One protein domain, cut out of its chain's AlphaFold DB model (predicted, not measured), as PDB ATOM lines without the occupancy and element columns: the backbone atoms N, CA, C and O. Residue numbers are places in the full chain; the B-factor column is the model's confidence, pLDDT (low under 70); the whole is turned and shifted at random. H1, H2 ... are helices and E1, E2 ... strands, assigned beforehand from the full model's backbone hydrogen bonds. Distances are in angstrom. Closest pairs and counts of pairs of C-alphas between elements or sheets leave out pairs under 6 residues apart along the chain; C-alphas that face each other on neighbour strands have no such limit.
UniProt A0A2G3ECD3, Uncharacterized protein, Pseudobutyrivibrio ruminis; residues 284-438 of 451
ATOM      1  N   CYS A 284     106.447  72.289 218.274       90.81
ATOM      2  CA  CYS A 284     105.730  71.407 219.184       90.81
ATOM      3  C   CYS A 284     104.649  72.160 219.982       90.81
ATOM      4  O   CYS A 284     104.774  73.346 220.328       90.81
ATOM      5  N   LYS A 285     103.551  71.462 220.281       94.12
ATOM      6  CA  LYS A 285     102.515  71.909 221.220       94.12
ATOM      7  C   LYS A 285     102.394  70.924 222.366       94.12
ATOM      8  O   LYS A 285     102.608  69.730 222.197       94.12
ATOM      9  N   TYR A 286     101.993  71.443 223.518       95.25
ATOM     10  CA  TYR A 286     101.877  70.680 224.754       95.25
ATOM     11  C   TYR A 286     100.469  70.775 225.349       95.25
ATOM     12  O   TYR A 286      99.751  71.756 225.122       95.25
ATOM     13  N   ASP A 287     100.075  69.758 226.103       96.19
ATOM     14  CA  ASP A 287      98.888  69.774 226.961       96.19
ATOM     15  C   ASP A 287      99.081  68.821 228.145       96.19
ATOM     16  O   ASP A 287      99.935  67.931 228.097       96.19
ATOM     17  N   PHE A 288      98.286  69.001 229.197       96.00
ATOM     18  CA  PHE A 288      98.265  68.113 230.359       96.00
ATOM     19  C   PHE A 288      96.905  67.432 230.439       96.00
ATOM     20  O   PHE A 288      95.887  68.077 230.706       96.00
ATOM     21  N   ILE A 289      96.882  66.128 230.192       95.25
ATOM     22  CA  ILE A 289      95.650  65.341 230.099       95.25
ATOM     23  C   ILE A 289      95.534  64.379 231.280       95.25
ATOM     24  O   ILE A 289      96.515  64.123 231.955       95.25
ATOM     25  N   ASP A 290      94.321  63.913 231.564       95.62
ATOM     26  CA  ASP A 290      94.065  62.824 232.517       95.62
ATOM     27  C   ASP A 290      93.739  61.584 231.687       95.62
ATOM     28  O   ASP A 290      92.582  61.373 231.324       95.62
ATOM     29  N   PHE A 291      94.762  60.864 231.246       94.19
ATOM     30  CA  PHE A 291      94.646  59.741 230.328       94.19
ATOM     31  C   PHE A 291      94.320  58.452 231.081       94.19
ATOM     32  O   PHE A 291      93.340  57.787 230.735       94.19
ATOM     33  N   ASP A 292      95.086  58.116 232.123       92.25
ATOM     34  CA  ASP A 292      94.958  56.845 232.841       92.25
ATOM     35  C   ASP A 292      94.152  56.897 234.151       92.25
ATOM     36  O   ASP A 292      93.705  55.857 234.641       92.25
ATOM     37  N   GLY A 293      93.885  58.087 234.698       91.81
ATOM     38  CA  GLY A 293      93.096  58.241 235.920       91.81
ATOM     39  C   GLY A 293      93.851  57.885 237.203       91.81
ATOM     40  O   GLY A 293      93.237  57.824 238.275       91.81
ATOM     41  N   GLU A 294      95.170  57.676 237.150       88.75
ATOM     42  CA  GLU A 294      96.016  57.340 238.303       88.75
ATOM     43  C   GLU A 294      96.392  58.576 239.150       88.75
ATOM     44  O   GLU A 294      97.186  58.497 240.092       88.75
ATOM     45  N   GLY A 295      95.760  59.725 238.890       85.31
ATOM     46  CA  GLY A 295      95.856  60.932 239.716       85.31
ATOM     47  C   GLY A 295      97.079  61.807 239.433       85.31
ATOM     48  O   GLY A 295      97.280  62.803 240.133       85.31
ATOM     49  N   CYS A 296      97.866  61.469 238.412       89.94
ATOM     50  CA  CYS A 296      98.860  62.341 237.801       89.94
ATOM     51  C   CYS A 296      98.407  62.642 236.376       89.94
ATOM     52  O   CYS A 296      98.025  61.725 235.667       89.94
ATOM     53  N   LEU A 297      98.461  63.908 235.961       94.56
ATOM     54  CA  LEU A 297      98.247  64.232 234.553       94.56
ATOM     55  C   LEU A 297      99.432  63.727 233.728       94.56
ATOM     56  O   LEU A 297     100.571  63.763 234.200       94.56
ATOM     57  N   GLU A 298      99.170  63.327 232.495       95.44
ATOM     58  CA  GLU A 298     100.156  62.991 231.481       95.44
ATOM     59  C   GLU A 298     100.476  64.209 230.617       95.44
ATOM     60  O   GLU A 298      99.625  65.061 230.346       95.44
ATOM     61  N   LEU A 299     101.723  64.281 230.160       95.81
ATOM     62  CA  LEU A 299     102.170  65.289 229.210       95.81
ATOM     63  C   LEU A 299     101.904  64.784 227.792       95.81
ATOM     64  O   LEU A 299     102.540  63.832 227.344       95.81
ATOM     65  N   LEU A 300     101.002  65.448 227.073       94.44
ATOM     66  CA  LEU A 300     100.807  65.245 225.642       94.44
ATOM     67  C   LEU A 300     101.729  66.194 224.871       94.44
ATOM     68  O   LEU A 300     101.708  67.403 225.109       94.44
ATOM     69  N   VAL A 301     102.505  65.650 223.935       92.12
ATOM     70  CA  VAL A 301     103.390  66.391 223.027       92.12
ATOM     71  C   VAL A 301     102.915  66.168 221.594       92.12
ATOM     72  O   VAL A 301     103.007  65.062 221.076       92.12
ATOM     73  N   ASP A 302     102.394  67.209 220.949       90.50
ATOM     74  CA  ASP A 302     102.023  67.218 219.528       90.50
ATOM     75  C   ASP A 302     103.185  67.807 218.725       90.50
ATOM     76  O   ASP A 302     103.511  68.988 218.865       90.50
ATOM     77  N   TYR A 303     103.809  66.983 217.884       85.69
ATOM     78  CA  TYR A 303     104.991  67.349 217.096       85.69
ATOM     79  C   TYR A 303     104.644  68.105 215.808       85.69
ATOM     80  O   TYR A 303     105.534  68.472 215.038       85.69
ATOM     81  N   GLY A 304     103.359  68.350 215.545       76.50
ATOM     82  CA  GLY A 304     102.897  68.729 214.221       76.50
ATOM     83  C   GLY A 304     102.816  67.524 213.280       76.50
ATOM     84  O   GLY A 304     103.111  66.391 213.642       76.50
ATOM     85  N   ASP A 305     102.320  67.764 212.065       67.25
ATOM     86  CA  ASP A 305     102.303  66.780 210.969       67.25
ATOM     87  C   ASP A 305     101.696  65.395 211.278       67.25
ATOM     88  O   ASP A 305     101.974  64.413 210.598       67.25
ATOM     89  N   SER A 306     100.735  65.363 212.207       67.62
ATOM     90  CA  SER A 306      99.884  64.209 212.558       67.62
ATOM     91  C   SER A 306     100.472  63.227 213.567       67.62
ATOM     92  O   SER A 306      99.860  62.182 213.758       67.62
ATOM     93  N   ARG A 307     101.580  63.563 214.243       81.69
ATOM     94  CA  ARG A 307     102.147  62.754 215.331       81.69
ATOM     95  C   ARG A 307     101.974  63.425 216.692       81.69
ATOM     96  O   ARG A 307     102.289  64.604 216.851       81.69
ATOM     97  N   PHE A 308     101.584  62.641 217.692       86.88
ATOM     98  CA  PHE A 308     101.722  63.021 219.095       86.88
ATOM     99  C   PHE A 308     102.257  61.860 219.939       86.88
ATOM    100  O   PHE A 308     102.036  60.688 219.621       86.88
ATOM    101  N   ASP A 309     102.922  62.216 221.033       89.31
ATOM    102  CA  ASP A 309     103.373  61.295 222.070       89.31
ATOM    103  C   ASP A 309     102.704  61.670 223.407       89.31
ATOM    104  O   ASP A 309     102.401  62.839 223.659       89.31
ATOM    105  N   ILE A 310     102.457  60.684 224.273       91.44
ATOM    106  CA  ILE A 310     101.931  60.890 225.632       91.44
ATOM    107  C   ILE A 310     102.921  60.309 226.632       91.44
ATOM    108  O   ILE A 310     103.265  59.128 226.558       91.44
ATOM    109  N   TYR A 311     103.349  61.137 227.581       91.88
ATOM    110  CA  TYR A 311     104.314  60.795 228.615       91.88
ATOM    111  C   TYR A 311     103.639  60.724 229.983       91.88
ATOM    112  O   TYR A 311     103.064  61.704 230.459       91.88
ATOM    113  N   THR A 312     103.806  59.589 230.652       92.19
ATOM    114  CA  THR A 312     103.289  59.342 232.001       92.19
ATOM    115  C   THR A 312     104.422  59.382 233.010       92.19
ATOM    116  O   THR A 312     105.530  58.919 232.736       92.19
ATOM    117  N   TYR A 313     104.154  59.920 234.198       92.19
ATOM    118  CA  TYR A 313     105.101  59.908 235.309       92.19
ATOM    119  C   TYR A 313     104.700  58.868 236.356       92.19
ATOM    120  O   TYR A 313     103.656  58.986 236.994       92.19
ATOM    121  N   LYS A 314     105.564  57.874 236.584       89.31
ATOM    122  CA  LYS A 314     105.331  56.791 237.546       89.31
ATOM    123  C   LYS A 314     106.621  56.408 238.259       89.31
ATOM    124  O   LYS A 314     107.692  56.354 237.662       89.31
ATOM    125  N   ASP A 315     106.535  56.190 239.571       89.31
ATOM    126  CA  ASP A 315     107.652  55.743 240.420       89.31
ATOM    127  C   ASP A 315     108.942  56.585 240.320       89.31
ATOM    128  O   ASP A 315     110.066  56.097 240.500       89.31
ATOM    129  N   GLY A 316     108.792  57.889 240.086       88.81
ATOM    130  CA  GLY A 316     109.925  58.797 239.951       88.81
ATOM    131  C   GLY A 316     110.474  58.915 238.536       88.81
ATOM    132  O   GLY A 316     111.524  59.523 238.378       88.81
ATOM    133  N   ARG A 317     109.840  58.325 237.522       88.75
ATOM    134  CA  ARG A 317     110.360  58.266 236.149       88.75
ATOM    135  C   ARG A 317     109.299  58.657 235.138       88.75
ATOM    136  O   ARG A 317     108.110  58.522 235.411       88.75
ATOM    137  N   LEU A 318     109.751  59.120 233.979       87.69
ATOM    138  CA  LEU A 318     108.890  59.273 232.815       87.69
ATOM    139  C   LEU A 318     108.839  57.953 232.053       87.69
ATOM    140  O   LEU A 318     109.810  57.206 232.010       87.69
ATOM    141  N   SER A 319     107.715  57.684 231.419       84.81
ATOM    142  CA  SER A 319     107.582  56.623 230.434       84.81
ATOM    143  C   SER A 319     106.739  57.140 229.284       84.81
ATOM    144  O   SER A 319     105.801  57.908 229.501       84.81
ATOM    145  N   ILE A 320     107.078  56.738 228.066       85.00
ATOM    146  CA  ILE A 320     106.254  57.041 226.902       85.00
ATOM    147  C   ILE A 320     105.120  56.022 226.893       85.00
ATOM    148  O   ILE A 320     105.345  54.832 226.686       85.00
ATOM    149  N   THR A 321     103.907  56.490 227.162       83.19
ATOM    150  CA  THR A 321     102.701  55.663 227.160       83.19
ATOM    151  C   THR A 321     102.180  55.489 225.746       83.19
ATOM    152  O   THR A 321     101.874  54.369 225.358       83.19
ATOM    153  N   ILE A 322     102.151  56.558 224.949       80.94
ATOM    154  CA  ILE A 322     101.844  56.493 223.515       80.94
ATOM    155  C   ILE A 322     103.016  57.101 222.765       80.94
ATOM    156  O   ILE A 322     103.381  58.244 223.035       80.94
ATOM    157  N   LYS A 323     103.593  56.339 221.833       78.44
ATOM    158  CA  LYS A 323     104.683  56.786 220.966       78.44
ATOM    159  C   LYS A 323     104.209  56.819 219.527       78.44
ATOM    160  O   LYS A 323     103.746  55.804 219.015       78.44
ATOM    161  N   GLY A 324     104.393  57.952 218.863       68.94
ATOM    162  CA  GLY A 324     104.247  58.034 217.420       68.94
ATOM    163  C   GLY A 324     102.832  57.764 216.931       68.94
ATOM    164  O   GLY A 324     102.690  57.261 215.821       68.94
ATOM    165  N   SER A 325     101.794  58.037 217.734       66.69
ATOM    166  CA  SER A 325     100.427  57.784 217.277       66.69
ATOM    167  C   SER A 325     100.093  58.752 216.146       66.69
ATOM    168  O   SER A 325     100.224  59.975 216.287       66.69
ATOM    169  N   TYR A 326      99.709  58.176 215.007       63.19
ATOM    170  CA  TYR A 326      99.319  58.897 213.808       63.19
ATOM    171  C   TYR A 326      97.797  59.052 213.789       63.19
ATOM    172  O   TYR A 326      97.056  58.075 213.875       63.19
ATOM    173  N   GLY A 327      97.312  60.288 213.687       54.41
ATOM    174  CA  GLY A 327      95.875  60.546 213.575       54.41
ATOM    175  C   GLY A 327      95.326  60.186 212.188       54.41
ATOM    176  O   GLY A 327      95.730  60.825 211.219       54.41
ATOM    177  N   GLY A 328      94.400  59.214 212.140       53.41
ATOM    178  CA  GLY A 328      93.390  58.928 211.095       53.41
ATOM    179  C   GLY A 328      93.833  58.814 209.622       53.41
ATOM    180  O   GLY A 328      94.944  59.179 209.236       53.41
ATOM    181  N   ALA A 329      92.931  58.375 208.733       47.25
ATOM    182  CA  ALA A 329      93.182  58.483 207.295       47.25
ATOM    183  C   ALA A 329      93.400  59.932 206.851       47.25
ATOM    184  O   ALA A 329      92.790  60.888 207.345       47.25
ATOM    185  N   GLY A 330      94.278  60.083 205.858       49.91
ATOM    186  CA  GLY A 330      94.520  61.352 205.175       49.91
ATOM    187  C   GLY A 330      95.317  62.386 205.978       49.91
ATOM    188  O   GLY A 330      95.349  63.546 205.568       49.91
ATOM    189  N   GLY A 331      95.961  62.001 207.087       50.59
ATOM    190  CA  GLY A 331      96.735  62.931 207.922       50.59
ATOM    191  C   GLY A 331      95.846  63.847 208.766       50.59
ATOM    192  O   GLY A 331      96.166  65.019 208.994       50.59
ATOM    193  N   THR A 332      94.684  63.342 209.189       53.34
ATOM    194  CA  THR A 332      93.771  64.096 210.048       53.34
ATOM    195  C   THR A 332      94.324  64.096 211.471       53.34
ATOM    196  O   THR A 332      94.256  63.097 212.174       53.34
ATOM    197  N   LYS A 333      94.904  65.226 211.893       56.16
ATOM    198  CA  LYS A 333      95.569  65.371 213.198       56.16
ATOM    199  C   LYS A 333      94.721  64.855 214.368       56.16
ATOM    200  O   LYS A 333      93.636  65.384 214.591       56.16
ATOM    201  N   GLY A 334      95.312  63.961 215.163       63.25
ATOM    202  CA  GLY A 334      94.882  63.590 216.514       63.25
ATOM    203  C   GLY A 334      93.859  62.453 216.584       63.25
ATOM    204  O   GLY A 334      92.891  62.419 215.831       63.25
ATOM    205  N   GLY A 335      94.064  61.536 217.532       79.69
ATOM    206  CA  GLY A 335      93.022  60.617 217.997       79.69
ATOM    207  C   GLY A 335      92.101  61.297 219.013       79.69
ATOM    208  O   GLY A 335      92.339  62.433 219.438       79.69
ATOM    209  N   LEU A 336      91.042  60.611 219.436       90.19
ATOM    210  CA  LEU A 336      90.322  61.002 220.646       90.19
ATOM    211  C   LEU A 336      90.791  60.139 221.813       90.19
ATOM    212  O   LEU A 336      91.058  58.964 221.622       90.19
ATOM    213  N   TYR A 337      90.846  60.682 223.022       93.19
ATOM    214  CA  TYR A 337      91.120  59.911 224.232       93.19
ATOM    215  C   TYR A 337      89.933  59.972 225.190       93.19
ATOM    216  O   TYR A 337      89.241  60.988 225.265       93.19
ATOM    217  N   ALA A 338      89.698  58.889 225.922       96.31
ATOM    218  CA  ALA A 338      88.726  58.823 227.002       96.31
ATOM    219  C   ALA A 338      89.435  59.134 228.331       96.31
ATOM    220  O   ALA A 338      90.271  58.333 228.763       96.31
ATOM    221  N   PRO A 339      89.140  60.273 228.990       96.50
ATOM    222  CA  PRO A 339      89.853  60.658 230.198       96.50
ATOM    223  C   PRO A 339      89.674  59.652 231.338       96.50
ATOM    224  O   PRO A 339      88.544  59.281 231.650       96.50
ATOM    225  N   GLY A 340      90.770  59.244 231.973       96.00
ATOM    226  CA  GLY A 340      90.768  58.306 233.096       96.00
ATOM    227  C   GLY A 340      90.489  56.844 232.732       96.00
ATOM    228  O   GLY A 340      90.171  56.042 233.612       96.00
ATOM    229  N   HIS A 341      90.542  56.497 231.444       95.62
ATOM    230  CA  HIS A 341      90.201  55.162 230.943       95.62
ATOM    231  C   HIS A 341      91.346  54.472 230.190       95.62
ATOM    232  O   HIS A 341      91.164  53.341 229.729       95.62
ATOM    233  N   SER A 342      92.494  55.141 230.049       94.50
ATOM    234  CA  SER A 342      93.655  54.688 229.277       94.50
ATOM    235  C   SER A 342      93.285  54.215 227.868       94.50
ATOM    236  O   SER A 342      93.800  53.206 227.389       94.50
ATOM    237  N   CYS A 343      92.335  54.899 227.224       94.50
ATOM    238  CA  CYS A 343      91.739  54.468 225.967       94.50
ATOM    239  C   CYS A 343      91.765  55.590 224.928       94.50
ATOM    240  O   CYS A 343      91.324  56.708 225.191       94.50
ATOM    241  N   MET A 344      92.252  55.258 223.739       93.00
ATOM    242  CA  MET A 344      92.214  56.069 222.533       93.00
ATOM    243  C   MET A 344      91.143  55.544 221.582       93.00
ATOM    244  O   MET A 344      90.832  54.356 221.583       93.00
ATOM    245  N   TYR A 345      90.605  56.429 220.756       92.19
ATOM    246  CA  TYR A 345      89.665  56.141 219.691       92.19
ATOM    247  C   TYR A 345      90.142  56.753 218.383       92.19
ATOM    248  O   TYR A 345      90.516  57.931 218.323       92.19
ATOM    249  N   TYR A 346      90.031  55.948 217.338       87.88
ATOM    250  CA  TYR A 346      90.291  56.307 215.960       87.88
ATOM    251  C   TYR A 346      89.124  55.818 215.110       87.88
ATOM    252  O   TYR A 346      88.517  54.784 215.389       87.88
ATOM    253  N   ALA A 347      88.815  56.573 214.066       87.75
ATOM    254  CA  ALA A 347      87.835  56.184 213.072       87.75
ATOM    255  C   ALA A 347      88.455  56.354 211.697       87.75
ATOM    256  O   ALA A 347      89.145  57.347 211.447       87.75
ATOM    257  N   ASP A 348      88.174  55.401 210.828       86.94
ATOM    258  CA  ASP A 348      88.611  55.432 209.447       86.94
ATOM    259  C   ASP A 348      87.503  54.915 208.526       86.94
ATOM    260  O   ASP A 348      86.518  54.319 208.966       86.94
ATOM    261  N   SER A 349      87.633  55.173 207.236       86.56
ATOM    262  CA  SER A 349      86.754  54.641 206.220       86.56
ATOM    263  C   SER A 349      87.513  54.421 204.919       86.56
ATOM    264  O   SER A 349      88.068  55.369 204.360       86.56
ATOM    265  N   ASP A 350      87.436  53.207 204.389       84.81
ATOM    266  CA  ASP A 350      88.001  52.855 203.093       84.81
ATOM    267  C   ASP A 350      86.943  52.859 201.991       84.81
ATOM    268  O   ASP A 350      85.730  52.833 202.231       84.81
ATOM    269  N   MET A 351      87.434  52.901 200.748       81.88
ATOM    270  CA  MET A 351      86.620  52.789 199.533       81.88
ATOM    271  C   MET A 351      85.441  53.777 199.526       81.88
ATOM    272  O   MET A 351      84.302  53.421 199.257       81.88
ATOM    273  N   GLY A 352      85.697  55.035 199.899       79.31
ATOM    274  CA  GLY A 352      84.664  56.075 199.912       79.31
ATOM    275  C   GLY A 352      83.585  55.905 200.990       79.31
ATOM    276  O   GLY A 352      82.525  56.517 200.869       79.31
ATOM    277  N   GLY A 353      83.838  55.115 202.040       84.25
ATOM    278  CA  GLY A 353      82.878  54.878 203.126       84.25
ATOM    279  C   GLY A 353      82.168  53.529 203.068       84.25
ATOM    280  O   GLY A 353      81.244  53.296 203.853       84.25
ATOM    281  N   VAL A 354      82.577  52.649 202.152       86.88
ATOM    282  CA  VAL A 354      82.021  51.297 202.003       86.88
ATOM    283  C   VAL A 354      82.422  50.413 203.175       86.88
ATOM    284  O   VAL A 354      81.598  49.652 203.678       86.88
ATOM    285  N   ILE A 355      83.659  50.539 203.651       89.44
ATOM    286  CA  ILE A 355      84.118  49.873 204.868       89.44
ATOM    287  C   ILE A 355      84.451  50.966 205.868       89.44
ATOM    288  O   ILE A 355      85.250  51.849 205.578       89.44
ATOM    289  N   ASN A 356      83.787  50.948 207.019       91.00
ATOM    290  CA  ASN A 356      84.031  51.900 208.094       91.00
ATOM    291  C   ASN A 356      84.704  51.164 209.240       91.00
ATOM    292  O   ASN A 356      84.214  50.120 209.665       91.00
ATOM    293  N   TYR A 357      85.780  51.745 209.741       91.19
ATOM    294  CA  TYR A 357      86.570  51.223 210.836       91.19
ATOM    295  C   TYR A 357      86.385  52.120 212.046       91.19
ATOM    296  O   TYR A 357      86.433  53.350 211.961       91.19
ATOM    297  N   ALA A 358      86.191  51.497 213.192       93.44
ATOM    298  CA  ALA A 358      86.278  52.159 214.473       93.44
ATOM    299  C   ALA A 358      87.227  51.344 215.338       93.44
ATOM    300  O   ALA A 358      87.001  50.158 215.557       93.44
ATOM    301  N   THR A 359      88.281  51.985 215.826       93.19
ATOM    302  CA  THR A 359      89.355  51.323 216.563       93.19
ATOM    303  C   THR A 359      89.519  51.988 217.911       93.19
ATOM    304  O   THR A 359      89.727  53.197 218.003       93.19
ATOM    305  N   TYR A 360      89.460  51.182 218.964       94.31
ATOM    306  CA  TYR A 360      89.869  51.577 220.299       94.31
ATOM    307  C   TYR A 360      91.211  50.945 220.629       94.31
ATOM    308  O   TYR A 360      91.351  49.728 220.560       94.31
ATOM    309  N   GLU A 361      92.176  51.751 221.047       92.75
ATOM    310  CA  GLU A 361      93.417  51.255 221.641       92.75
ATOM    311  C   GLU A 361      93.360  51.505 223.140       92.75
ATOM    312  O   GLU A 361      93.087  52.623 223.574       92.75
ATOM    313  N   ARG A 362      93.584  50.474 223.947       93.00
ATOM    314  CA  ARG A 362      93.535  50.563 225.406       93.00
ATOM    315  C   ARG A 362      94.821  50.019 226.001       93.00
ATOM    316  O   ARG A 362      95.277  48.949 225.605       93.00
ATOM    317  N   LEU A 363      95.371  50.729 226.978       90.38
ATOM    318  CA  LEU A 363      96.466  50.210 227.787       90.38
ATOM    319  C   LEU A 363      95.897  49.234 228.828       90.38
ATOM    320  O   LEU A 363      95.132  49.624 229.713       90.38
ATOM    321  N   GLU A 364      96.256  47.957 228.720       89.94
ATOM    322  CA  GLU A 364      95.871  46.899 229.655       89.94
ATOM    323  C   GLU A 364      97.110  46.381 230.396       89.94
ATOM    324  O   GLU A 364      97.844  45.512 229.924       89.94
ATOM    325  N   GLY A 365      97.359  46.923 231.590       86.94
ATOM    326  CA  GLY A 365      98.629  46.699 232.280       86.94
ATOM    327  C   GLY A 365      99.739  47.493 231.595       86.94
ATOM    328  O   GLY A 365      99.659  48.715 231.559       86.94
ATOM    329  N   ASP A 366     100.739  46.798 231.054       80.69
ATOM    330  CA  ASP A 366     101.863  47.410 230.327       80.69
ATOM    331  C   ASP A 366     101.758  47.203 228.800       80.69
ATOM    332  O   ASP A 366     102.675  47.558 228.061       80.69
ATOM    333  N   GLU A 367     100.665  46.599 228.313       84.25
ATOM    334  CA  GLU A 367     100.475  46.258 226.900       84.25
ATOM    335  C   GLU A 367      99.325  47.053 226.273       84.25
ATOM    336  O   GLU A 367      98.257  47.216 226.866       84.25
ATOM    337  N   TRP A 368      99.532  47.511 225.040       87.50
ATOM    338  CA  TRP A 368      98.473  48.096 224.223       87.50
ATOM    339  C   TRP A 368      97.664  47.012 223.530       87.50
ATOM    340  O   TRP A 368      98.205  46.182 222.794       87.50
ATOM    341  N   VAL A 369      96.351  47.057 223.727       93.12
ATOM    342  CA  VAL A 369      95.403  46.165 223.069       93.12
ATOM    343  C   VAL A 369      94.494  46.988 222.169       93.12
ATOM    344  O   VAL A 369      93.880  47.955 222.618       93.12
ATOM    345  N   SER A 370      94.403  46.602 220.897       94.12
ATOM    346  CA  SER A 370      93.460  47.192 219.953       94.12
ATOM    347  C   SER A 370      92.168  46.379 219.918       94.12
ATOM    348  O   SER A 370      92.188  45.147 220.019       94.12
ATOM    349  N   TYR A 371      91.044  47.072 219.775       95.62
ATOM    350  CA  TYR A 371      89.718  46.516 219.530       95.62
ATOM    351  C   TYR A 371      89.110  47.258 218.354       95.62
ATOM    352  O   TYR A 371      88.985  48.478 218.397       95.62
ATOM    353  N   GLU A 372      88.717  46.528 217.328       95.81
ATOM    354  CA  GLU A 372      88.285  47.102 216.061       95.81
ATOM    355  C   GLU A 372      86.892  46.589 215.700       95.81
ATOM    356  O   GLU A 372      86.608  45.399 215.850       95.81
ATOM    357  N   GLU A 373      86.026  47.496 215.257       96.12
ATOM    358  CA  GLU A 373      84.780  47.197 214.554       96.12
ATOM    359  C   GLU A 373      84.974  47.561 213.083       96.12
ATOM    360  O   GLU A 373      85.301  48.708 212.772       96.12
ATOM    361  N   GLU A 374      84.695  46.613 212.192       95.44
ATOM    362  CA  GLU A 374      84.505  46.903 210.772       95.44
ATOM    363  C   GLU A 374      83.010  46.848 210.451       95.44
ATOM    364  O   GLU A 374      82.317  45.873 210.766       95.44
ATOM    365  N   TYR A 375      82.505  47.888 209.793       94.81
ATOM    366  CA  TYR A 375      81.135  47.958 209.307       94.81
ATOM    367  C   TYR A 375      81.095  48.118 207.786       94.81
ATOM    368  O   TYR A 375      81.562  49.113 207.230       94.81
ATOM    369  N   TYR A 376      80.460  47.148 207.128       92.19
ATOM    370  CA  TYR A 376      80.347  47.061 205.673       92.19
ATOM    371  C   TYR A 376      79.071  47.771 205.197       92.19
ATOM    372  O   TYR A 376      77.982  47.190 205.135       92.19
ATOM    373  N   ASN A 377      79.205  49.056 204.884       88.06
ATOM    374  CA  ASN A 377      78.142  49.948 204.436       88.06
ATOM    375  C   ASN A 377      77.980  49.921 202.906       88.06
ATOM    376  O   ASN A 377      78.295  50.887 202.215       88.06
ATOM    377  N   ILE A 378      77.495  48.801 202.378       85.56
ATOM    378  CA  ILE A 378      77.299  48.611 200.935       85.56
ATOM    379  C   ILE A 378      75.829  48.876 200.603       85.56
ATOM    380  O   ILE A 378      74.964  48.072 200.953       85.56
ATOM    381  N   ASP A 379      75.560  50.011 199.955       74.88
ATOM    382  CA  ASP A 379      74.223  50.422 199.476       74.88
ATOM    383  C   ASP A 379      74.058  50.226 197.948       74.88
ATOM    384  O   ASP A 379      72.991  50.463 197.387       74.88
ATOM    385  N   GLU A 380      75.112  49.758 197.268       70.88
ATOM    386  CA  GLU A 380      75.150  49.479 195.823       70.88
ATOM    387  C   GLU A 380      74.288  48.243 195.474       70.88
ATOM    388  O   GLU A 380      74.611  47.097 195.819       70.88
ATOM    389  N   GLU A 381      73.158  48.448 194.782       66.88
ATOM    390  CA  GLU A 381      72.247  47.353 194.401       66.88
ATOM    391  C   GLU A 381      72.864  46.414 193.348       66.88
ATOM    392  O   GLU A 381      72.645  45.191 193.403       66.88
ATOM    393  N   ASP A 382      73.642  46.941 192.399       69.31
ATOM    394  CA  ASP A 382      74.323  46.141 191.376       69.31
ATOM    395  C   ASP A 382      75.581  45.461 191.930       69.31
ATOM    396  O   ASP A 382      75.783  44.281 191.640       69.31
ATOM    397  N   GLY A 383      76.258  46.071 192.905       69.00
ATOM    398  CA  GLY A 383      77.447  45.534 193.570       69.00
ATOM    399  C   GLY A 383      78.756  45.932 192.899       69.00
ATOM    400  O   GLY A 383      79.747  45.259 193.149       69.00
ATOM    401  N   ASP A 384      78.715  46.959 192.052       77.94
ATOM    402  CA  ASP A 384      79.869  47.652 191.485       77.94
ATOM    403  C   ASP A 384      80.262  48.763 192.473       77.94
ATOM    404  O   ASP A 384      79.573  49.771 192.602       77.94
ATOM    405  N   ILE A 385      81.265  48.499 193.309       80.00
ATOM    406  CA  ILE A 385      81.598  49.327 194.475       80.00
ATOM    407  C   ILE A 385      82.494  50.502 194.069       80.00
ATOM    408  O   ILE A 385      82.471  51.545 194.731       80.00
ATOM    409  N   ASP A 386      83.291  50.347 193.011       80.62
ATOM    410  CA  ASP A 386      84.177  51.394 192.502       80.62
ATOM    411  C   ASP A 386      83.648  52.147 191.260       80.62
ATOM    412  O   ASP A 386      84.276  53.129 190.843       80.62
ATOM    413  N   ASP A 387      82.456  51.778 190.766       79.56
ATOM    414  CA  ASP A 387      81.735  52.386 189.632       79.56
ATOM    415  C   ASP A 387      82.529  52.284 188.310       79.56
ATOM    416  O   ASP A 387      82.493  53.185 187.459       79.56
ATOM    417  N   ASP A 388      83.290  51.196 188.126       86.12
ATOM    418  CA  ASP A 388      84.072  50.943 186.912       86.12
ATOM    419  C   ASP A 388      83.308  50.156 185.825       86.12
ATOM    420  O   ASP A 388      83.702  50.151 184.645       86.12
ATOM    421  N   GLY A 389      82.154  49.584 186.178       83.94
ATOM    422  CA  GLY A 389      81.278  48.801 185.314       83.94
ATOM    423  C   GLY A 389      81.538  47.289 185.319       83.94
ATOM    424  O   GLY A 389      80.843  46.570 184.581       83.94
ATOM    425  N   GLU A 390      82.508  46.783 186.086       85.44
ATOM    426  CA  GLU A 390      82.898  45.374 186.177       85.44
ATOM    427  C   GLU A 390      82.950  44.868 187.627       85.44
ATOM    428  O   GLU A 390      83.908  45.087 188.345       85.44
ATOM    429  N   ILE A 391      81.983  44.027 188.013       86.19
ATOM    430  CA  ILE A 391      81.992  43.419 189.353       86.19
ATOM    431  C   ILE A 391      83.049  42.311 189.452       86.19
ATOM    432  O   ILE A 391      82.925  41.267 188.790       86.19
ATOM    433  N   ASP A 392      84.028  42.480 190.338       88.00
ATOM    434  CA  ASP A 392      85.085  41.498 190.580       88.00
ATOM    435  C   ASP A 392      84.786  40.508 191.741       88.00
ATOM    436  O   ASP A 392      83.734  40.520 192.387       88.00
ATOM    437  N   GLU A 393      85.691  39.548 191.988       89.88
ATOM    438  CA  GLU A 393      85.506  38.554 193.066       89.88
ATOM    439  C   GLU A 393      85.560  39.184 194.469       89.88
ATOM    440  O   GLU A 393      84.960  38.659 195.411       89.88
ATOM    441  N   TYR A 394      86.311  40.270 194.633       87.75
ATOM    442  CA  TYR A 394      86.451  40.970 195.901       87.75
ATOM    443  C   TYR A 394      85.172  41.747 196.235       87.75
ATOM    444  O   TYR A 394      84.642  41.593 197.335       87.75
ATOM    445  N   GLU A 395      84.599  42.459 195.270       85.25
ATOM    446  CA  GLU A 395      83.333  43.181 195.429       85.25
ATOM    447  C   GLU A 395      82.155  42.242 195.698       85.25
ATOM    448  O   GLU A 395      81.321  42.504 196.570       85.25
ATOM    449  N   LEU A 396      82.125  41.074 195.042       87.06
ATOM    450  CA  LEU A 396      81.145  40.028 195.353       87.06
ATOM    451  C   LEU A 396      81.231  39.570 196.815       87.06
ATOM    452  O   LEU A 396      80.193  39.366 197.444       87.06
ATOM    453  N   LYS A 397      82.443  39.423 197.370       87.94
ATOM    454  CA  LYS A 397      82.637  39.053 198.784       87.94
ATOM    455  C   LYS A 397      82.196  40.165 199.722       87.94
ATOM    456  O   LYS A 397      81.525  39.881 200.709       87.94
ATOM    457  N   LEU A 398      82.532  41.415 199.408       87.50
ATOM    458  CA  LEU A 398      82.070  42.564 200.180       87.50
ATOM    459  C   LEU A 398      80.539  42.596 200.220       87.50
ATOM    460  O   LEU A 398      79.958  42.716 201.297       87.50
ATOM    461  N   LYS A 399      79.866  42.368 199.087       85.62
ATOM    462  CA  LYS A 399      78.398  42.325 199.015       85.62
ATOM    463  C   LYS A 399      77.771  41.273 199.937       85.62
ATOM    464  O   LYS A 399      76.692  41.506 200.479       85.62
ATOM    465  N   GLU A 400      78.430  40.134 200.157       89.19
ATOM    466  CA  GLU A 400      77.973  39.119 201.121       89.19
ATOM    467  C   GLU A 400      78.049  39.601 202.584       89.19
ATOM    468  O   GLU A 400      77.304  39.105 203.431       89.19
ATOM    469  N   LEU A 401      78.908  40.584 202.870       90.56
ATOM    470  CA  LEU A 401      79.096  41.209 204.179       90.56
ATOM    471  C   LEU A 401      78.229  42.461 204.379       90.56
ATOM    472  O   LEU A 401      78.258  43.046 205.462       90.56
ATOM    473  N   ALA A 402      77.434  42.871 203.388       91.06
ATOM    474  CA  ALA A 402      76.632  44.091 203.453       91.06
ATOM    475  C   ALA A 402      75.760  44.162 204.725       91.06
ATOM    476  O   ALA A 402      74.972  43.262 205.032       91.06
ATOM    477  N   GLY A 403      75.908  45.255 205.479       89.62
ATOM    478  CA  GLY A 403      75.198  45.512 206.733       89.62
ATOM    479  C   GLY A 403      75.679  44.687 207.932       89.62
ATOM    480  O   GLY A 403      75.074  44.769 209.008       89.62
ATOM    481  N   THR A 404      76.738  43.891 207.778       94.06
ATOM    482  CA  THR A 404      77.346  43.141 208.881       94.06
ATOM    483  C   THR A 404      78.378  43.984 209.625       94.06
ATOM    484  O   THR A 404      78.925  44.951 209.094       94.06
ATOM    485  N   ARG A 405      78.592  43.618 210.893       95.69
ATOM    486  CA  ARG A 405      79.684  44.110 211.730       95.69
ATOM    487  C   ARG A 405      80.554  42.933 212.115       95.69
ATOM    488  O   ARG A 405      80.007  41.904 212.523       95.69
ATOM    489  N   THR A 406      81.857  43.109 212.027       95.88
ATOM    490  CA  THR A 406      82.854  42.171 212.542       95.88
ATOM    491  C   THR A 406      83.648  42.868 213.631       95.88
ATOM    492  O   THR A 406      83.855  44.079 213.577       95.88
ATOM    493  N   TYR A 407      84.062  42.105 214.642       96.69
ATOM    494  CA  TYR A 407      84.885  42.631 215.725       96.69
ATOM    495  C   TYR A 407      86.201  41.867 215.813       96.69
ATOM    496  O   TYR A 407      86.213  40.633 215.837       96.69
ATOM    497  N   SER A 408      87.307  42.597 215.900       96.81
ATOM    498  CA  SER A 408      88.654  42.035 215.969       96.81
ATOM    499  C   SER A 408      89.459  42.659 217.116       96.81
ATOM    500  O   SER A 408      89.073  43.673 217.698       96.81
ATOM    501  N   SER A 409      90.547  41.998 217.517       96.75
ATOM    502  CA  SER A 409      91.451  42.513 218.544       96.75
ATOM    503  C   SER A 409      92.868  41.995 218.343       96.75
ATOM    504  O   SER A 409      93.056  40.846 217.931       96.75
ATOM    505  N   SER A 410      93.869  42.802 218.711       95.12
ATOM    506  CA  SER A 410      95.259  42.334 218.796       95.12
ATOM    507  C   SER A 410      95.447  41.236 219.855       95.12
ATOM    508  O   SER A 410      96.359  40.412 219.744       95.12
ATOM    509  N   ASN A 411      94.554  41.145 220.847       92.94
ATOM    510  CA  ASN A 411      94.544  40.052 221.812       92.94
ATOM    511  C   ASN A 411      93.796  38.827 221.261       92.94
ATOM    512  O   ASN A 411      92.594  38.644 221.462       92.94
ATOM    513  N   SER A 412      94.554  37.924 220.637       92.38
ATOM    514  CA  SER A 412      94.043  36.677 220.040       92.38
ATOM    515  C   SER A 412      93.364  35.691 221.008       92.38
ATOM    516  O   SER A 412      92.801  34.691 220.561       92.38
ATOM    517  N   ASN A 413      93.403  35.936 222.324       95.38
ATOM    518  CA  ASN A 413      92.752  35.075 223.315       95.38
ATOM    519  C   ASN A 413      91.271  35.411 223.540       95.38
ATOM    520  O   ASN A 413      90.585  34.650 224.226       95.38
ATOM    521  N   LEU A 414      90.782  36.531 223.007       95.75
ATOM    522  CA  LEU A 414      89.397  36.960 223.168       95.75
ATOM    523  C   LEU A 414      88.522  36.397 222.049       95.75
ATOM    524  O   LEU A 414      88.895  36.389 220.877       95.75
ATOM    525  N   SER A 415      87.324  35.935 222.401       97.12
ATOM    526  CA  SER A 415      86.304  35.627 221.401       97.12
ATOM    527  C   SER A 415      85.665  36.907 220.860       97.12
ATOM    528  O   SER A 415      85.551  37.900 221.573       97.12
ATOM    529  N   GLU A 416      85.133  36.864 219.638       96.44
ATOM    530  CA  GLU A 416      84.441  38.003 219.012       96.44
ATOM    531  C   GLU A 416      83.334  38.609 219.898       96.44
ATOM    532  O   GLU A 416      83.179  39.821 219.964       96.44
ATOM    533  N   LYS A 417      82.601  37.789 220.667       97.25
ATOM    534  CA  LYS A 417      81.571  38.283 221.602       97.25
ATOM    535  C   LYS A 417      82.143  39.024 222.808       97.25
ATOM    536  O   LYS A 417      81.466  39.876 223.379       97.25
ATOM    537  N   GLU A 418      83.332  38.638 223.261       97.94
ATOM    538  CA  GLU A 418      84.037  39.351 224.327       97.94
ATOM    539  C   GLU A 418      84.581  40.673 223.793       97.94
ATOM    540  O   GLU A 418      84.396  41.694 224.451       97.94
ATOM    541  N   ILE A 419      85.134  40.660 222.575       97.81
ATOM    542  CA  ILE A 419      85.589  41.856 221.862       97.81
ATOM    543  C   ILE A 419      84.419  42.827 221.667       97.81
ATOM    544  O   ILE A 419      84.513  43.956 222.124       97.81
ATOM    545  N   GLU A 420      83.277  42.391 221.124       97.62
ATOM    546  CA  GLU A 420      82.074  43.228 220.955       97.62
ATOM    547  C   GLU A 420      81.616  43.857 222.282       97.62
ATOM    548  O   GLU A 420      81.154  45.000 222.331       97.62
ATOM    549  N   LYS A 421      81.714  43.113 223.391       97.94
ATOM    550  CA  LYS A 421      81.340  43.630 224.709       97.94
ATOM    551  C   LYS A 421      82.305  44.721 225.180       97.94
ATOM    552  O   LYS A 421      81.829  45.723 225.707       97.94
ATOM    553  N   ILE A 422      83.613  44.516 225.019       97.38
ATOM    554  CA  ILE A 422      84.642  45.508 225.364       97.38
ATOM    555  C   ILE A 422      84.510  46.731 224.455       97.38
ATOM    556  O   ILE A 422      84.522  47.854 224.936       97.38
ATOM    557  N   PHE A 423      84.272  46.519 223.164       96.44
ATOM    558  CA  PHE A 423      84.045  47.579 222.193       96.44
ATOM    559  C   PHE A 423      82.895  48.500 222.622       96.44
ATOM    560  O   PHE A 423      83.062  49.711 222.698       96.44
ATOM    561  N   LYS A 424      81.749  47.927 223.014       96.88
ATOM    562  CA  LYS A 424      80.601  48.692 223.537       96.88
ATOM    563  C   LYS A 424      80.863  49.367 224.883       96.88
ATOM    564  O   LYS A 424      80.187  50.336 225.215       96.88
ATOM    565  N   GLU A 425      81.772  48.825 225.692       97.62
ATOM    566  CA  GLU A 425      82.236  49.489 226.912       97.62
ATOM    567  C   GLU A 425      83.045  50.736 226.544       97.62
ATOM    568  O   GLU A 425      82.710  51.814 227.031       97.62
ATOM    569  N   CYS A 426      84.018  50.616 225.636       96.69
ATOM    570  CA  CYS A 426      84.803  51.746 225.137       96.69
ATOM    571  C   CYS A 426      83.916  52.816 224.483       96.69
ATOM    572  O   CYS A 426      83.983  53.978 224.867       96.69
ATOM    573  N   ASP A 427      82.989  52.423 223.607       96.25
ATOM    574  CA  ASP A 427      82.036  53.330 222.945       96.25
ATOM    575  C   ASP A 427      81.131  54.098 223.928       96.25
ATOM    576  O   ASP A 427      80.591  55.157 223.613       96.25
ATOM    577  N   SER A 428      80.981  53.602 225.159       97.50
ATOM    578  CA  SER A 428      80.202  54.289 226.193       97.50
ATOM    579  C   SER A 428      80.945  55.435 226.891       97.50
ATOM    580  O   SER A 428      80.322  56.172 227.663       97.50
ATOM    581  N   TYR A 429      82.251  55.586 226.657       97.75
ATOM    582  CA  TYR A 429      83.065  56.629 227.273       97.75
ATOM    583  C   TYR A 429      82.843  58.007 226.641       97.75
ATOM    584  O   TYR A 429      82.383  58.154 225.509       97.75
ATOM    585  N   GLU A 430      83.190  59.052 227.393       97.12
ATOM    586  CA  GLU A 430      83.258  60.411 226.863       97.12
ATOM    587  C   GLU A 430      84.660  60.664 226.307       97.12
ATOM    588  O   GLU A 430      85.648  60.562 227.030       97.12
ATOM    589  N   TYR A 431      84.733  61.028 225.029       94.00
ATOM    590  CA  TYR A 431      85.991  61.229 224.320       94.00
ATOM    591  C   TYR A 431      86.322  62.713 224.136       94.00
ATOM    592  O   TYR A 431      85.456  63.537 223.830       94.00
ATOM    593  N   LYS A 432      87.604  63.050 224.288       93.31
ATOM    594  CA  LYS A 432      88.175  64.380 224.055       93.31
ATOM    595  C   LYS A 432      89.243  64.312 222.978       93.31
ATOM    596  O   LYS A 432      89.917  63.305 222.820       93.31
ATOM    597  N   PHE A 433      89.416  65.404 222.247       90.19
ATOM    598  CA  PHE A 433      90.455  65.500 221.230       90.19
ATOM    599  C   PHE A 433      91.858  65.467 221.856       90.19
ATOM    600  O   PHE A 433      92.139  66.263 222.753       90.19
ATOM    601  N   ALA A 434      92.728  64.574 221.378       87.75
ATOM    602  CA  ALA A 434      94.127  64.466 221.791       87.75
ATOM    603  C   ALA A 434      95.012  65.388 220.932       87.75
ATOM    604  O   ALA A 434      95.842  64.928 220.152       87.75
ATOM    605  N   GLY A 435      94.796  66.701 221.027       86.62
ATOM    606  CA  GLY A 435      95.591  67.679 220.284       86.62
ATOM    607  C   GLY A 435      95.998  68.855 221.148       86.62
ATOM    608  O   GLY A 435      95.153  69.640 221.589       86.62
ATOM    609  N   ALA A 436      97.304  68.990 221.344       90.94
ATOM    610  CA  ALA A 436      97.861  69.986 222.232       90.94
ATOM    611  C   ALA A 436      97.735  71.415 221.697       90.94
ATOM    612  O   ALA A 436      97.812  71.677 220.496       90.94
ATOM    613  N   GLN A 437      97.558  72.367 222.615       92.56
ATOM    614  CA  GLN A 437      97.298  73.773 222.276       92.56
ATOM    615  C   GLN A 437      98.293  74.749 222.911       92.56
ATOM    616  O   GLN A 437      98.365  75.911 222.497       92.56
ATOM    617  N   LEU A 438      99.053  74.323 223.919       96.06
ATOM    618  CA  LEU A 438      99.967  75.198 224.640       96.06
ATOM    619  C   LEU A 438     101.295  75.293 223.893       96.06
ATOM    620  O   LEU A 438     101.868  74.295 223.473       96.06
TER     621      LEU A 438
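What this domain is: This is residues 284 to 438 of the 451 residues of an uncharacterized protein of Pseudobutyrivibrio ruminis (UniProt A0A2G3ECD3). Two strongly twisted antiparallel sheets follow one another along the long axis: E5 to E9 make the larger sheet in the middle, and E1 to E4 the smaller one at one end. H2 crosses one face of the larger sheet, whereas H1 and the loop of residues 377 to 392 lie at the end away from the smaller sheet. The 155 printed residues include two named helices and nine named strands, in the order E1 E2 E3 E4 E5 E6 E7 E8 H1 E9 H2; the class is mixed, helices and strands. The sheet orders are E5 E6 E7 E8 E9 and E1 E2 E3 E4. The whole is elongated, spanning 60 by 35 by 23 A, and only just loose, close to compact, with a radius of gyration of the C-alphas of 18.3 A.

Where its parts are: The larger sheet holds E5, residues 336 to 338; E6, 343 to 350, 23.2 A long; E7, 355 to 364, 27.6 A; E8, 367 to 376, 29.3 A; and E9, 405 to 409. H2, residues 416 to 427, is 16.0 A long and ends at C-alpha 427 (82.036, 53.330, 222.945). H1 is residues 393 to 400. The smaller sheet holds E1, residues 285 to 289, from C-alpha 285 (102.515, 71.909, 221.220); E2, 298 to 302; E3, 307 to 314, 23.2 A; and E4, 317 to 326, 24.9 A.

How they stand to each other: E5 E6 E7 E8 form a meander, each strand the antiparallel neighbour of the one before. N 336 and O 345 of E5 and E6 are 2.9 A apart, N 346 and O 359 of E6 and E7 2.8 A, N 360 and O 371 of E7 and E8 2.8 A, and N 372 and O 408 of E8 and E9 2.9 A, each within hydrogen-bond range. H2 is on one face of this sheet, giving two layers, a helix over a sheet, at a height over the sheet of 7.9 A. It lies over E7, E9 and, only just, with 3 of its C-alphas, E8, and runs across the strands, at 82 degrees to E7 on the local plane. The closest C-alphas of E9 and H2 are those of Tyr 407 and Glu 416, 5.7 A apart. H1 is not on this sheet, but only just, with 4 pairs of C-alphas within 10 A. In both helices every O i to N i+4 pair is within hydrogen-bond range. E1 E2 E3 E4 form the other meander, with N 287 and O 300 3.0 A apart, N 301 and O 309 2.8 A, and N 312 and O 319 2.9 A. E4 and E7 are apart, but only just, at 8.3 A.

The domain as a whole: The C-alphas of Gly 316 and Gly 389, the two farthest apart, are 62.5 A apart. The printed part has no cut, and the link from E8 to H1, 16 residues, is long. Residues 432 to 433 pair antiparallel with residues 336 to 337 of E5. The mean pLDDT of the printed part is 87.5; residues 305 to 306, 324 to 334 and 381 to 383 are under 70.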